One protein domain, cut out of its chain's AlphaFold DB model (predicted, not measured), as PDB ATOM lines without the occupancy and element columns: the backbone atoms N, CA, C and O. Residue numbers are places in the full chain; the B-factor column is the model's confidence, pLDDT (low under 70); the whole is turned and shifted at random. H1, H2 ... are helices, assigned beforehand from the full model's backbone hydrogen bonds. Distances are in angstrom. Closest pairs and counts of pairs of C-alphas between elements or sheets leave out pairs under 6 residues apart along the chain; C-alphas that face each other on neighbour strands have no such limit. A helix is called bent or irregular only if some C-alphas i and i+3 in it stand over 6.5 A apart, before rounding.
ATOM      1  N   LYS A   9     165.742 205.651 174.684       93.12
ATOM      2  CA  LYS A   9     166.473 206.653 173.892       93.12
ATOM      3  C   LYS A   9     165.671 207.947 173.737       93.12
ATOM      4  O   LYS A   9     166.224 209.026 173.949       93.12
ATOM      5  N   SER A  10     164.384 207.853 173.391       94.44
ATOM      6  CA  SER A  10     163.523 209.033 173.259       94.44
ATOM      7  C   SER A  10     163.234 209.688 174.609       94.44
ATOM      8  O   SER A  10     163.302 210.912 174.692       94.44
ATOM      9  N   ALA A  11     163.038 208.905 175.675       94.50
ATOM     10  CA  ALA A  11     162.902 209.430 177.035       94.50
ATOM     11  C   ALA A  11     164.146 210.231 177.465       94.50
ATOM     12  O   ALA A  11     164.028 211.376 177.903       94.50
ATOM     13  N   LYS A  12     165.352 209.683 177.246       91.44
ATOM     14  CA  LYS A  12     166.631 210.366 177.517       91.44
ATOM     15  C   LYS A  12     166.779 211.655 176.708       91.44
ATOM     16  O   LYS A  12     167.221 212.672 177.241       91.44
ATOM     17  N   ALA A  13     166.424 211.625 175.423       91.88
ATOM     18  CA  ALA A  13     166.476 212.809 174.568       91.88
ATOM     19  C   ALA A  13     165.512 213.904 175.048       91.88
ATOM     20  O   ALA A  13     165.883 215.077 175.062       91.88
ATOM     21  N   TRP A  14     164.307 213.524 175.477       93.12
ATOM     22  CA  TRP A  14     163.312 214.460 175.991       93.12
ATOM     23  C   TRP A  14     163.747 215.065 177.328       93.12
ATOM     24  O   TRP A  14     163.758 216.285 177.470       93.12
ATOM     25  N   GLY A  15     164.221 214.243 178.271       90.44
ATOM     26  CA  GLY A  15     164.723 214.707 179.570       90.44
ATOM     27  C   GLY A  15     165.885 215.701 179.464       90.44
ATOM     28  O   GLY A  15     165.961 216.638 180.247       90.44
ATOM     29  N   ARG A  16     166.751 215.575 178.448       88.56
ATOM     30  CA  ARG A  16     167.822 216.558 178.174       88.56
ATOM     31  C   ARG A  16     167.304 217.926 177.719       88.56
ATOM     32  O   ARG A  16     168.000 218.923 177.889       88.56
ATOM     33  N   ARG A  17     166.130 217.961 177.087       90.56
ATOM     34  CA  ARG A  17     165.499 219.184 176.568       90.56
ATOM     35  C   ARG A  17     164.539 219.815 177.571       90.56
ATOM     36  O   ARG A  17     164.224 220.990 177.422       90.56
ATOM     37  N   ALA A  18     164.082 219.051 178.562       86.75
ATOM     38  CA  ALA A  18     163.174 219.518 179.594       86.75
ATOM     39  C   ALA A  18     163.826 220.654 180.394       86.75
ATOM     40  O   ALA A  18     164.763 220.436 181.165       86.75
ATOM     41  N   LYS A  19     163.346 221.878 180.167       86.88
ATOM     42  CA  LYS A  19     163.737 223.080 180.899       86.88
ATOM     43  C   LYS A  19     162.488 223.925 181.198       86.88
ATOM     44  O   LYS A  19     161.628 224.010 180.321       86.88
ATOM     45  N   PRO A  20     162.408 224.562 182.381       89.12
ATOM     46  CA  PRO A  20     163.369 224.467 183.483       89.12
ATOM     47  C   PRO A  20     163.345 223.080 184.149       89.12
ATOM     48  O   PRO A  20     162.351 222.359 184.083       89.12
ATOM     49  N   LEU A  21     164.469 222.683 184.750       89.12
ATOM     50  CA  LEU A  21     164.483 221.518 185.635       89.12
ATOM     51  C   LEU A  21     163.807 221.890 186.958       89.12
ATOM     52  O   LEU A  21     163.759 223.064 187.323       89.12
ATOM     53  N   ARG A  22     163.313 220.880 187.679       90.44
ATOM     54  CA  ARG A  22     162.818 221.059 189.046       90.44
ATOM     55  C   ARG A  22     163.913 221.704 189.905       90.44
ATOM     56  O   ARG A  22     165.078 221.316 189.825       90.44
ATOM     57  N   GLU A  23     163.530 222.661 190.737       94.31
ATOM     58  CA  GLU A  23     164.429 223.246 191.728       94.31
ATOM     59  C   GLU A  23     164.975 222.162 192.677       94.31
ATOM     60  O   GLU A  23     164.258 221.228 193.045       94.31
ATOM     61  N   GLY A  24     166.270 222.227 193.003       93.81
ATOM     62  CA  GLY A  24     166.951 221.193 193.796       93.81
ATOM     63  C   GLY A  24     167.163 219.854 193.072       93.81
ATOM     64  O   GLY A  24     167.546 218.866 193.696       93.81
ATOM     65  N   TRP A  25     166.936 219.772 191.750       93.44
ATOM     66  CA  TRP A  25     167.085 218.508 191.011       93.44
ATOM     67  C   TRP A  25     168.473 217.866 191.168       93.44
ATOM     68  O   TRP A  25     168.585 216.647 191.294       93.44
ATOM     69  N   ASN A  26     169.536 218.673 191.165       90.94
ATOM     70  CA  ASN A  26     170.902 218.160 191.288       90.94
ATOM     71  C   ASN A  26     171.180 217.507 192.645       90.94
ATOM     72  O   ASN A  26     172.010 216.595 192.686       90.94
ATOM     73  N   ASP A  27     170.463 217.927 193.686       91.00
ATOM     74  CA  ASP A  27     170.594 217.404 195.045       91.00
ATOM     75  C   ASP A  27     169.790 216.107 195.193       91.00
ATOM     76  O   ASP A  27     170.285 215.119 195.727       91.00
ATOM     77  N   MET A  28     168.586 216.049 194.612       95.50
ATOM     78  CA  MET A  28     167.691 214.895 194.775       95.50
ATOM     79  C   MET A  28     167.892 213.760 193.759       95.50
ATOM     80  O   MET A  28     167.369 212.661 193.942       95.50
ATOM     81  N   ARG A  29     168.609 213.988 192.649       95.38
ATOM     82  CA  ARG A  29     168.750 212.989 191.565       95.38
ATOM     83  C   ARG A  29     169.362 211.662 192.022       95.38
ATOM     84  O   ARG A  29     169.050 210.630 191.432       95.38
ATOM     85  N   LEU A  30     170.225 211.683 193.042       97.69
ATOM     86  CA  LEU A  30     170.812 210.471 193.618       97.69
ATOM     87  C   LEU A  30     169.748 209.647 194.348       97.69
ATOM     88  O   LEU A  30     169.653 208.444 194.121       97.69
ATOM     89  N   ASP A  31     168.891 210.295 195.135       97.19
ATOM     90  CA  ASP A  31     167.801 209.633 195.859       97.19
ATOM     91  C   ASP A  31     166.748 209.072 194.913       97.19
ATOM     92  O   ASP A  31     166.288 207.941 195.083       97.19
ATOM     93  N   VAL A  32     166.409 209.825 193.865       97.12
ATOM     94  CA  VAL A  32     165.509 209.342 192.814       97.12
ATOM     95  C   VAL A  32     166.110 208.116 192.122       97.12
ATOM     96  O   VAL A  32     165.414 207.120 191.930       97.12
ATOM     97  N   MET A  33     167.404 208.141 191.785       97.62
ATOM     98  CA  MET A  33     168.065 206.984 191.174       97.62
ATOM     99  C   MET A  33     168.100 205.782 192.124       97.62
ATOM    100  O   MET A  33     167.816 204.672 191.681       97.62
ATOM    101  N   ARG A  34     168.366 205.987 193.423       98.00
ATOM    102  CA  ARG A  34     168.281 204.924 194.440       98.00
ATOM    103  C   ARG A  34     166.921 204.251 194.447       98.00
ATOM    104  O   ARG A  34     166.852 203.027 194.386       98.00
ATOM    105  N   GLN A  35     165.842 205.029 194.458       97.19
ATOM    106  CA  GLN A  35     164.482 204.486 194.434       97.19
ATOM    107  C   GLN A  35     164.214 203.668 193.163       97.19
ATOM    108  O   GLN A  35     163.653 202.576 193.246       97.19
ATOM    109  N   VAL A  36     164.658 204.152 191.998       95.94
ATOM    110  CA  VAL A  36     164.506 203.444 190.715       95.94
ATOM    111  C   VAL A  36     165.315 202.145 190.686       95.94
ATOM    112  O   VAL A  36     164.800 201.113 190.258       95.94
ATOM    113  N   VAL A  37     166.569 202.171 191.144       96.81
ATOM    114  CA  VAL A  37     167.431 200.982 191.195       96.81
ATOM    115  C   VAL A  37     166.872 199.962 192.181       96.81
ATOM    116  O   VAL A  37     166.761 198.790 191.830       96.81
ATOM    117  N   ARG A  38     166.433 200.402 193.365       96.00
ATOM    118  CA  ARG A  38     165.755 199.537 194.337       96.00
ATOM    119  C   ARG A  38     164.539 198.872 193.700       96.00
ATOM    120  O   ARG A  38     164.481 197.649 193.667       96.00
ATOM    121  N   ALA A  39     163.643 199.655 193.096       94.69
ATOM    122  CA  ALA A  39     162.467 199.132 192.404       94.69
ATOM    123  C   ALA A  39     162.831 198.121 191.301       94.69
ATOM    124  O   ALA A  39     162.174 197.092 191.177       94.69
ATOM    125  N   LYS A  40     163.899 198.366 190.531       93.75
ATOM    126  CA  LYS A  40     164.367 197.454 189.473       93.75
ATOM    127  C   LYS A  40     164.750 196.069 190.005       93.75
ATOM    128  O   LYS A  40     164.497 195.080 189.324       93.75
ATOM    129  N   PHE A  41     165.369 196.004 191.181       94.00
ATOM    130  CA  PHE A  41     165.831 194.749 191.783       94.00
ATOM    131  C   PHE A  41     164.839 194.145 192.790       94.00
ATOM    132  O   PHE A  41     165.028 193.004 193.203       94.00
ATOM    133  N   THR A  42     163.772 194.861 193.169       89.44
ATOM    134  CA  THR A  42     162.693 194.332 194.028       89.44
ATOM    135  C   THR A  42     161.442 193.927 193.259       89.44
ATOM    136  O   THR A  42     160.775 192.965 193.628       89.44
ATOM    137  N   SER A  43     161.080 194.670 192.214       79.50
ATOM    138  CA  SER A  43     159.776 194.552 191.563       79.50
ATOM    139  C   SER A  43     159.863 193.658 190.327       79.50
ATOM    140  O   SER A  43     160.066 194.130 189.212       79.50
ATOM    141  N   GLY A  44     159.683 192.350 190.528       65.06
ATOM    142  CA  GLY A  44     159.280 191.425 189.459       65.06
ATOM    143  C   GLY A  44     160.395 190.775 188.636       65.06
ATOM    144  O   GLY A  44     160.100 190.174 187.607       65.06
ATOM    145  N   SER A  45     161.658 190.847 189.059       77.00
ATOM    146  CA  SER A  45     162.737 190.118 188.387       77.00
ATOM    147  C   SER A  45     163.673 189.452 189.385       77.00
ATOM    148  O   SER A  45     164.754 189.954 189.693       77.00
ATOM    149  N   GLU A  46     163.250 188.282 189.866       86.00
ATOM    150  CA  GLU A  46     164.079 187.421 190.718       86.00
ATOM    151  C   GLU A  46     165.427 187.121 190.048       86.00
ATOM    152  O   GLU A  46     166.462 187.129 190.698       86.00
ATOM    153  N   SER A  47     165.451 186.980 188.719       92.50
ATOM    154  CA  SER A  47     166.693 186.809 187.961       92.50
ATOM    155  C   SER A  47     167.638 188.011 188.062       92.50
ATOM    156  O   SER A  47     168.836 187.817 188.253       92.50
ATOM    157  N   LEU A  48     167.138 189.251 187.974       94.25
ATOM    158  CA  LEU A  48     167.967 190.445 188.177       94.25
ATOM    159  C   LEU A  48     168.493 190.518 189.611       94.25
ATOM    160  O   LEU A  48     169.658 190.867 189.808       94.25
ATOM    161  N   ARG A  49     167.653 190.189 190.600       94.06
ATOM    162  CA  ARG A  49     168.063 190.128 192.007       94.06
ATOM    163  C   ARG A  49     169.176 189.098 192.199       94.06
ATOM    164  O   ARG A  49     170.213 189.455 192.749       94.06
ATOM    165  N   SER A  50     169.007 187.874 191.703       93.62
ATOM    166  CA  SER A  50     170.017 186.811 191.788       93.62
ATOM    167  C   SER A  50     171.327 187.206 191.119       93.62
ATOM    168  O   SER A  50     172.369 187.122 191.758       93.62
ATOM    169  N   MET A  51     171.283 187.758 189.901       95.44
ATOM    170  CA  MET A  51     172.491 188.251 189.226       95.44
ATOM    171  C   MET A  51     173.203 189.341 190.032       95.44
ATOM    172  O   MET A  51     174.429 189.385 190.048       95.44
ATOM    173  N   LEU A  52     172.459 190.218 190.716       96.25
ATOM    174  CA  LEU A  52     173.061 191.203 191.612       96.25
ATOM    175  C   LEU A  52     173.711 190.534 192.832       96.25
ATOM    176  O   LEU A  52     174.823 190.908 193.192       96.25
ATOM    177  N   MET A  53     173.074 189.535 193.444       95.25
ATOM    178  CA  MET A  53     173.647 188.803 194.584       95.25
ATOM    179  C   MET A  53     174.898 188.007 194.199       95.25
ATOM    180  O   MET A  53     175.877 187.998 194.940       95.25
ATOM    181  N   GLU A  54     174.917 187.407 193.008       96.44
ATOM    182  CA  GLU A  54     176.060 186.656 192.467       96.44
ATOM    183  C   GLU A  54     177.317 187.514 192.277       96.44
ATOM    184  O   GLU A  54     178.430 186.987 192.182       96.44
ATOM    185  N   THR A  55     177.176 188.845 192.254       97.31
ATOM    186  CA  THR A  55     178.331 189.754 192.267       97.31
ATOM    187  C   THR A  55     179.146 189.651 193.560       97.31
ATOM    188  O   THR A  55     180.334 189.977 193.534       97.31
ATOM    189  N   GLY A  56     178.555 189.146 194.650       95.50
ATOM    190  CA  GLY A  56     179.197 189.025 195.959       95.50
ATOM    191  C   GLY A  56     179.711 190.376 196.448       95.50
ATOM    192  O   GLY A  56     179.052 191.391 196.256       95.50
ATOM    193  N   ASP A  57     180.928 190.400 196.985       95.12
ATOM    194  CA  ASP A  57     181.568 191.628 197.481       95.12
ATOM    195  C   ASP A  57     182.339 192.398 196.399       95.12
ATOM    196  O   ASP A  57     183.040 193.368 196.690       95.12
ATOM    197  N   ARG A  58     182.235 191.988 195.127       98.06
ATOM    198  CA  ARG A  58     182.952 192.668 194.042       98.06
ATOM    199  C   ARG A  58     182.425 194.086 193.854       98.06
ATOM    200  O   ARG A  58     181.212 194.330 193.901       98.06
ATOM    201  N   GLU A  59     183.351 195.002 193.585       97.69
ATOM    202  CA  GLU A  59     183.023 196.368 193.200       97.69
ATOM    203  C   GLU A  59     182.359 196.383 191.815       97.69
ATOM    204  O   GLU A  59     182.830 195.747 190.870       97.69
ATOM    205  N   LEU A  60     181.261 197.131 191.692       98.19
ATOM    206  CA  LEU A  60     180.570 197.354 190.427       98.19
ATOM    207  C   LEU A  60     180.869 198.759 189.912       98.19
ATOM    208  O   LEU A  60     180.531 199.759 190.550       98.19
ATOM    209  N   VAL A  61     181.471 198.830 188.726       98.00
ATOM    210  CA  VAL A  61     181.832 200.086 188.061       98.00
ATOM    211  C   VAL A  61     181.037 200.245 186.771       98.00
ATOM    212  O   VAL A  61     181.117 199.403 185.877       98.00
ATOM    213  N   GLU A  62     180.286 201.344 186.646       97.25
ATOM    214  CA  GLU A  62     179.698 201.745 185.362       97.25
ATOM    215  C   GLU A  62     180.815 202.322 184.490       97.25
ATOM    216  O   GLU A  62     181.209 203.476 184.638       97.25
ATOM    217  N   GLY A  63     181.399 201.485 183.637       97.44
ATOM    218  CA  GLY A  63     182.412 201.906 182.676       97.44
ATOM    219  C   GLY A  63     181.772 202.441 181.399       97.44
ATOM    220  O   GLY A  63     180.981 201.741 180.768       97.44
ATOM    221  N   ASN A  64     182.157 203.643 180.966       97.12
ATOM    222  CA  ASN A  64     181.641 204.234 179.733       97.12
ATOM    223  C   ASN A  64     182.707 204.869 178.832       97.12
ATOM    224  O   ASN A  64     183.789 205.257 179.263       97.12
ATOM    225  N   VAL A  65     182.379 205.007 177.541       96.69
ATOM    226  CA  VAL A  65     183.266 205.595 176.511       96.69
ATOM    227  C   VAL A  65     182.852 207.004 176.067       96.69
ATOM    228  O   VAL A  65     183.515 207.595 175.213       96.69
ATOM    229  N   TRP A  66     181.767 207.543 176.635       93.75
ATOM    230  CA  TRP A  66     181.163 208.844 176.294       93.75
ATOM    231  C   TRP A  66     181.376 209.920 177.370       93.75
ATOM    232  O   TRP A  66     180.701 210.949 177.350       93.75
ATOM    233  N   ASN A  67     182.326 209.693 178.279       94.44
ATOM    234  CA  ASN A  67     182.773 210.642 179.297       94.44
ATOM    235  C   ASN A  67     181.674 211.078 180.288       94.44
ATOM    236  O   ASN A  67     181.648 212.230 180.722       94.44
ATOM    237  N   ASP A  68     180.768 210.166 180.652       95.38
ATOM    238  CA  ASP A  68     179.899 210.364 181.816       95.38
ATOM    239  C   ASP A  68     180.696 210.068 183.086       95.38
ATOM    240  O   ASP A  68     180.884 208.920 183.482       95.38
ATOM    241  N   THR A  69     181.192 211.126 183.715       97.69
ATOM    242  CA  THR A  69     181.990 211.036 184.940       97.69
ATOM    243  C   THR A  69     181.149 211.190 186.205       97.69
ATOM    244  O   THR A  69     181.714 211.208 187.297       97.69
ATOM    245  N   PHE A  70     179.827 211.366 186.094       97.12
ATOM    246  CA  PHE A  70     178.950 211.505 187.257       97.12
ATOM    247  C   PHE A  70     178.335 210.160 187.635       97.12
ATOM    248  O   PHE A  70     178.470 209.723 188.775       97.12
ATOM    249  N   TRP A  71     177.676 209.482 186.695       97.56
ATOM    250  CA  TRP A  71     177.074 208.177 186.983       97.56
ATOM    251  C   TRP A  71     178.090 207.040 186.921       97.56
ATOM    252  O   TRP A  71     177.954 206.083 187.680       97.56
ATOM    253  N   GLY A  72     179.119 207.186 186.087       98.00
ATOM    254  CA  GLY A  72     180.133 206.165 185.862       98.00
ATOM    255  C   GLY A  72     181.555 206.691 185.827       98.00
ATOM    256  O   GLY A  72     181.859 207.756 186.377       98.00
ATOM    257  N   VAL A  73     182.416 205.897 185.197       98.38
ATOM    258  CA  VAL A  73     183.851 206.101 185.012       98.38
ATOM    259  C   VAL A  73     184.163 206.057 183.523       98.38
ATOM    260  O   VAL A  73     183.861 205.093 182.820       98.38
ATOM    261  N   SER A  74     184.808 207.112 183.034       97.44
ATOM    262  CA  SER A  74     185.272 207.178 181.653       97.44
ATOM    263  C   SER A  74     186.441 206.217 181.451       97.44
ATOM    264  O   SER A  74     187.520 206.432 181.997       97.44
ATOM    265  N   LEU A  75     186.271 205.190 180.617       96.25
ATOM    266  CA  LEU A  75     187.315 204.200 180.316       96.25
ATOM    267  C   LEU A  75     188.516 204.801 179.569       96.25
ATOM    268  O   LEU A  75     189.581 204.200 179.527       96.25
ATOM    269  N   ARG A  76     188.360 205.999 178.988       94.94
ATOM    270  CA  ARG A  76     189.455 206.719 178.320       94.94
ATOM    271  C   ARG A  76     190.393 207.406 179.309       94.94
ATOM    272  O   ARG A  76     191.575 207.532 179.023       94.94
ATOM    273  N   SER A  77     189.861 207.906 180.424       95.38
ATOM    274  CA  SER A  77     190.625 208.692 181.402       95.38
ATOM    275  C   SER A  77     190.791 207.999 182.753       95.38
ATOM    276  O   SER A  77     191.561 208.481 183.578       95.38
ATOM    277  N   GLY A  78     190.048 206.919 183.006       95.06
ATOM    278  CA  GLY A  78     189.952 206.262 184.310       95.06
ATOM    279  C   GLY A  78     189.242 207.100 185.380       95.06
ATOM    280  O   GLY A  78     189.261 206.734 186.549       95.06
ATOM    281  N   LYS A  79     188.636 208.241 185.017       96.81
ATOM    282  CA  LYS A  79     188.036 209.185 185.974       96.81
ATOM    283  C   LYS A  79     186.514 209.101 185.980       96.81
ATOM    284  O   LYS A  79     185.882 209.039 184.926       96.81
ATOM    285  N   GLY A  80     185.929 209.199 187.169       97.69
ATOM    286  CA  GLY A  80     184.492 209.354 187.369       97.69
ATOM    287  C   GLY A  80     184.051 209.015 188.789       97.69
ATOM    288  O   GLY A  80     184.804 208.426 189.556       97.69
ATOM    289  N   GLN A  81     182.845 209.440 189.158       98.25
ATOM    290  CA  GLN A  81     182.321 209.299 190.519       98.25
ATOM    291  C   GLN A  81     181.671 207.934 190.773       98.25
ATOM    292  O   GLN A  81     181.492 207.572 191.938       98.25
ATOM    293  N   ASN A  82     181.320 207.198 189.710       98.38
ATOM    294  CA  ASN A  82     180.660 205.891 189.775       98.38
ATOM    295  C   ASN A  82     179.398 205.878 190.667       98.38
ATOM    296  O   ASN A  82     179.148 204.911 191.387       98.38
ATOM    297  N   ASN A  83     178.605 206.961 190.673       98.44
ATOM    298  CA  ASN A  83     177.433 207.050 191.552       98.44
ATOM    299  C   ASN A  83     176.409 205.939 191.278       98.44
ATOM    300  O   ASN A  83     175.778 205.457 192.213       98.44
ATOM    301  N   LEU A  84     176.259 205.491 190.025       98.38
ATOM    302  CA  LEU A  84     175.344 204.394 189.711       98.38
ATOM    303  C   LEU A  84     175.846 203.063 190.282       98.38
ATOM    304  O   LEU A  84     175.062 202.341 190.890       98.38
ATOM    305  N   GLY A  85     177.139 202.757 190.122       98.25
ATOM    306  CA  GLY A  85     177.743 201.550 190.687       98.25
ATOM    307  C   GLY A  85     177.605 201.502 192.208       98.25
ATOM    308  O   GLY A  85     177.132 200.506 192.753       98.25
ATOM    309  N   LYS A  86     177.902 202.620 192.884       98.62
ATOM    310  CA  LYS A  86     177.713 202.783 194.337       98.62
ATOM    311  C   LYS A  86     176.271 202.522 194.773       98.62
ATOM    312  O   LYS A  86     176.054 201.732 195.680       98.62
ATOM    313  N   ILE A  87     175.294 203.114 194.086       98.56
ATOM    314  CA  ILE A  87     173.865 202.914 194.376       98.56
ATOM    315  C   ILE A  87     173.444 201.449 194.190       98.56
ATOM    316  O   ILE A  87     172.670 200.924 194.983       98.56
ATOM    317  N   ILE A  88     173.930 200.776 193.144       98.19
ATOM    318  CA  ILE A  88     173.616 199.358 192.911       98.19
ATOM    319  C   ILE A  88     174.180 198.491 194.045       98.19
ATOM    320  O   ILE A  88     173.492 197.583 194.508       98.19
ATOM    321  N   MET A  89     175.397 198.783 194.513       98.38
ATOM    322  CA  MET A  89     176.008 198.077 195.644       98.38
ATOM    323  C   MET A  89     175.295 198.370 196.973       98.38
ATOM    324  O   MET A  89     175.056 197.443 197.737       98.38
ATOM    325  N   GLU A  90     174.863 199.610 197.214       97.81
ATOM    326  CA  GLU A  90     174.026 199.968 198.374       97.81
ATOM    327  C   GLU A  90     172.714 199.166 198.373       97.81
ATOM    328  O   GLU A  90     172.359 198.538 199.367       97.81
ATOM    329  N   VAL A  91     172.027 199.088 197.226       96.44
ATOM    330  CA  VAL A  91     170.806 198.275 197.087       96.44
ATOM    331  C   VAL A  91     171.098 196.781 197.270       96.44
ATOM    332  O   VAL A  91     170.287 196.081 197.871       96.44
ATOM    333  N   ARG A  92     172.247 196.271 196.806       96.88
ATOM    334  CA  ARG A  92     172.667 194.881 197.063       96.88
ATOM    335  C   ARG A  92     172.727 194.602 198.568       96.88
ATOM    336  O   ARG A  92     172.140 193.619 199.011       96.88
ATOM    337  N   GLU A  93     173.364 195.477 199.343       96.50
ATOM    338  CA  GLU A  93     173.455 195.340 200.803       96.50
ATOM    339  C   GLU A  93     172.086 195.412 201.493       96.50
ATOM    340  O   GLU A  93     171.801 194.613 202.385       96.50
ATOM    341  N   GLU A  94     171.207 196.323 201.068       94.69
ATOM    342  CA  GLU A  94     169.837 196.417 201.595       94.69
ATOM    343  C   GLU A  94     169.041 195.120 201.379       94.69
ATOM    344  O   GLU A  94     168.293 194.680 202.255       94.69
ATOM    345  N   LEU A  95     169.179 194.508 200.200       91.75
ATOM    346  CA  LEU A  95     168.455 193.287 199.843       91.75
ATOM    347  C   LEU A  95     168.999 192.041 200.549       91.75
ATOM    348  O   LEU A  95     168.223 191.102 200.747       91.75
ATOM    349  N   LEU A  96     170.288 192.033 200.908       90.06
ATOM    350  CA  LEU A  96     170.897 190.996 201.744       90.06
ATOM    351  C   LEU A  96     170.346 191.059 203.171       90.06
ATOM    352  O   LEU A  96     169.825 190.058 203.646       90.06
ATOM    353  N   LYS A  97     170.330 192.245 203.794       87.94
ATOM    354  CA  LYS A  97     169.808 192.424 205.165       87.94
ATOM    355  C   LYS A  97     168.353 191.968 205.310       87.94
ATOM    356  O   LYS A  97     168.022 191.282 206.261       87.94
ATOM    357  N   LYS A  98     167.505 192.258 204.317       75.19
ATOM    358  CA  LYS A  98     166.098 191.805 204.291       75.19
ATOM    359  C   LYS A  98     165.901 190.292 204.148       75.19
ATOM    360  O   LYS A  98     164.767 189.840 204.238       75.19
ATOM    361  N   LYS A  99     166.935 189.529 203.789       61.69
ATOM    362  CA  LYS A  99     166.858 188.063 203.707       61.69
ATOM    363  C   LYS A  99     167.118 187.410 205.071       61.69
ATOM    364  O   LYS A  99     166.681 186.282 205.275       61.69
TER     365      LYS A  99
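What this domain is: This is residues 9 to 99 of the 101 residues of the protein "NADAR domain-containing protein" of Perkinsus olseni (UniProt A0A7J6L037). Two longer helices, H2 and H4, pack at an angle, with H3 at the far end of H2; residues 9 to 29, with H1, stick out, and a long loop, residues 54 to 82, leads from H3 back to H4. The 91 printed residues hold four named helices, H1 to H4, and no named strand: all helix, only just loose, radius of gyration of the C-alphas 14.8 A, spans 42 by 30 by 24 A.

How they stand to each other: H2, residues 25 to 42, is irregular: C-alphas 27 and 30 are 7.1 A apart. With residues 30 to 38 alone it touches H4, residues 83 to 97, at a steep tilt of 44 degrees, the same way; the closest C-alphas, Arg 38 and Val 91, are 5.9 A apart. H2 and H3, residues 46 to 53, touch only at the corner, closest C-alphas Phe 41 and Arg 49, 5.1 A. H1, residues 9 to 17, is apart from the others. Every O i to N i+4 pair is within hydrogen-bond range in H3 and H4, 4 of 5 in H1, 12 of 14 in H2.

Where its parts are: H2 spans 24.8 A from C-alpha 25 at (167.085, 218.508, 191.011); H4 spans 21.4 A to C-alpha 97 at (169.808, 192.424, 205.165).

The domain as a whole: The printed part has no cut; the link H3 to H4 is long; residues 44 and 99 have pLDDT under 70.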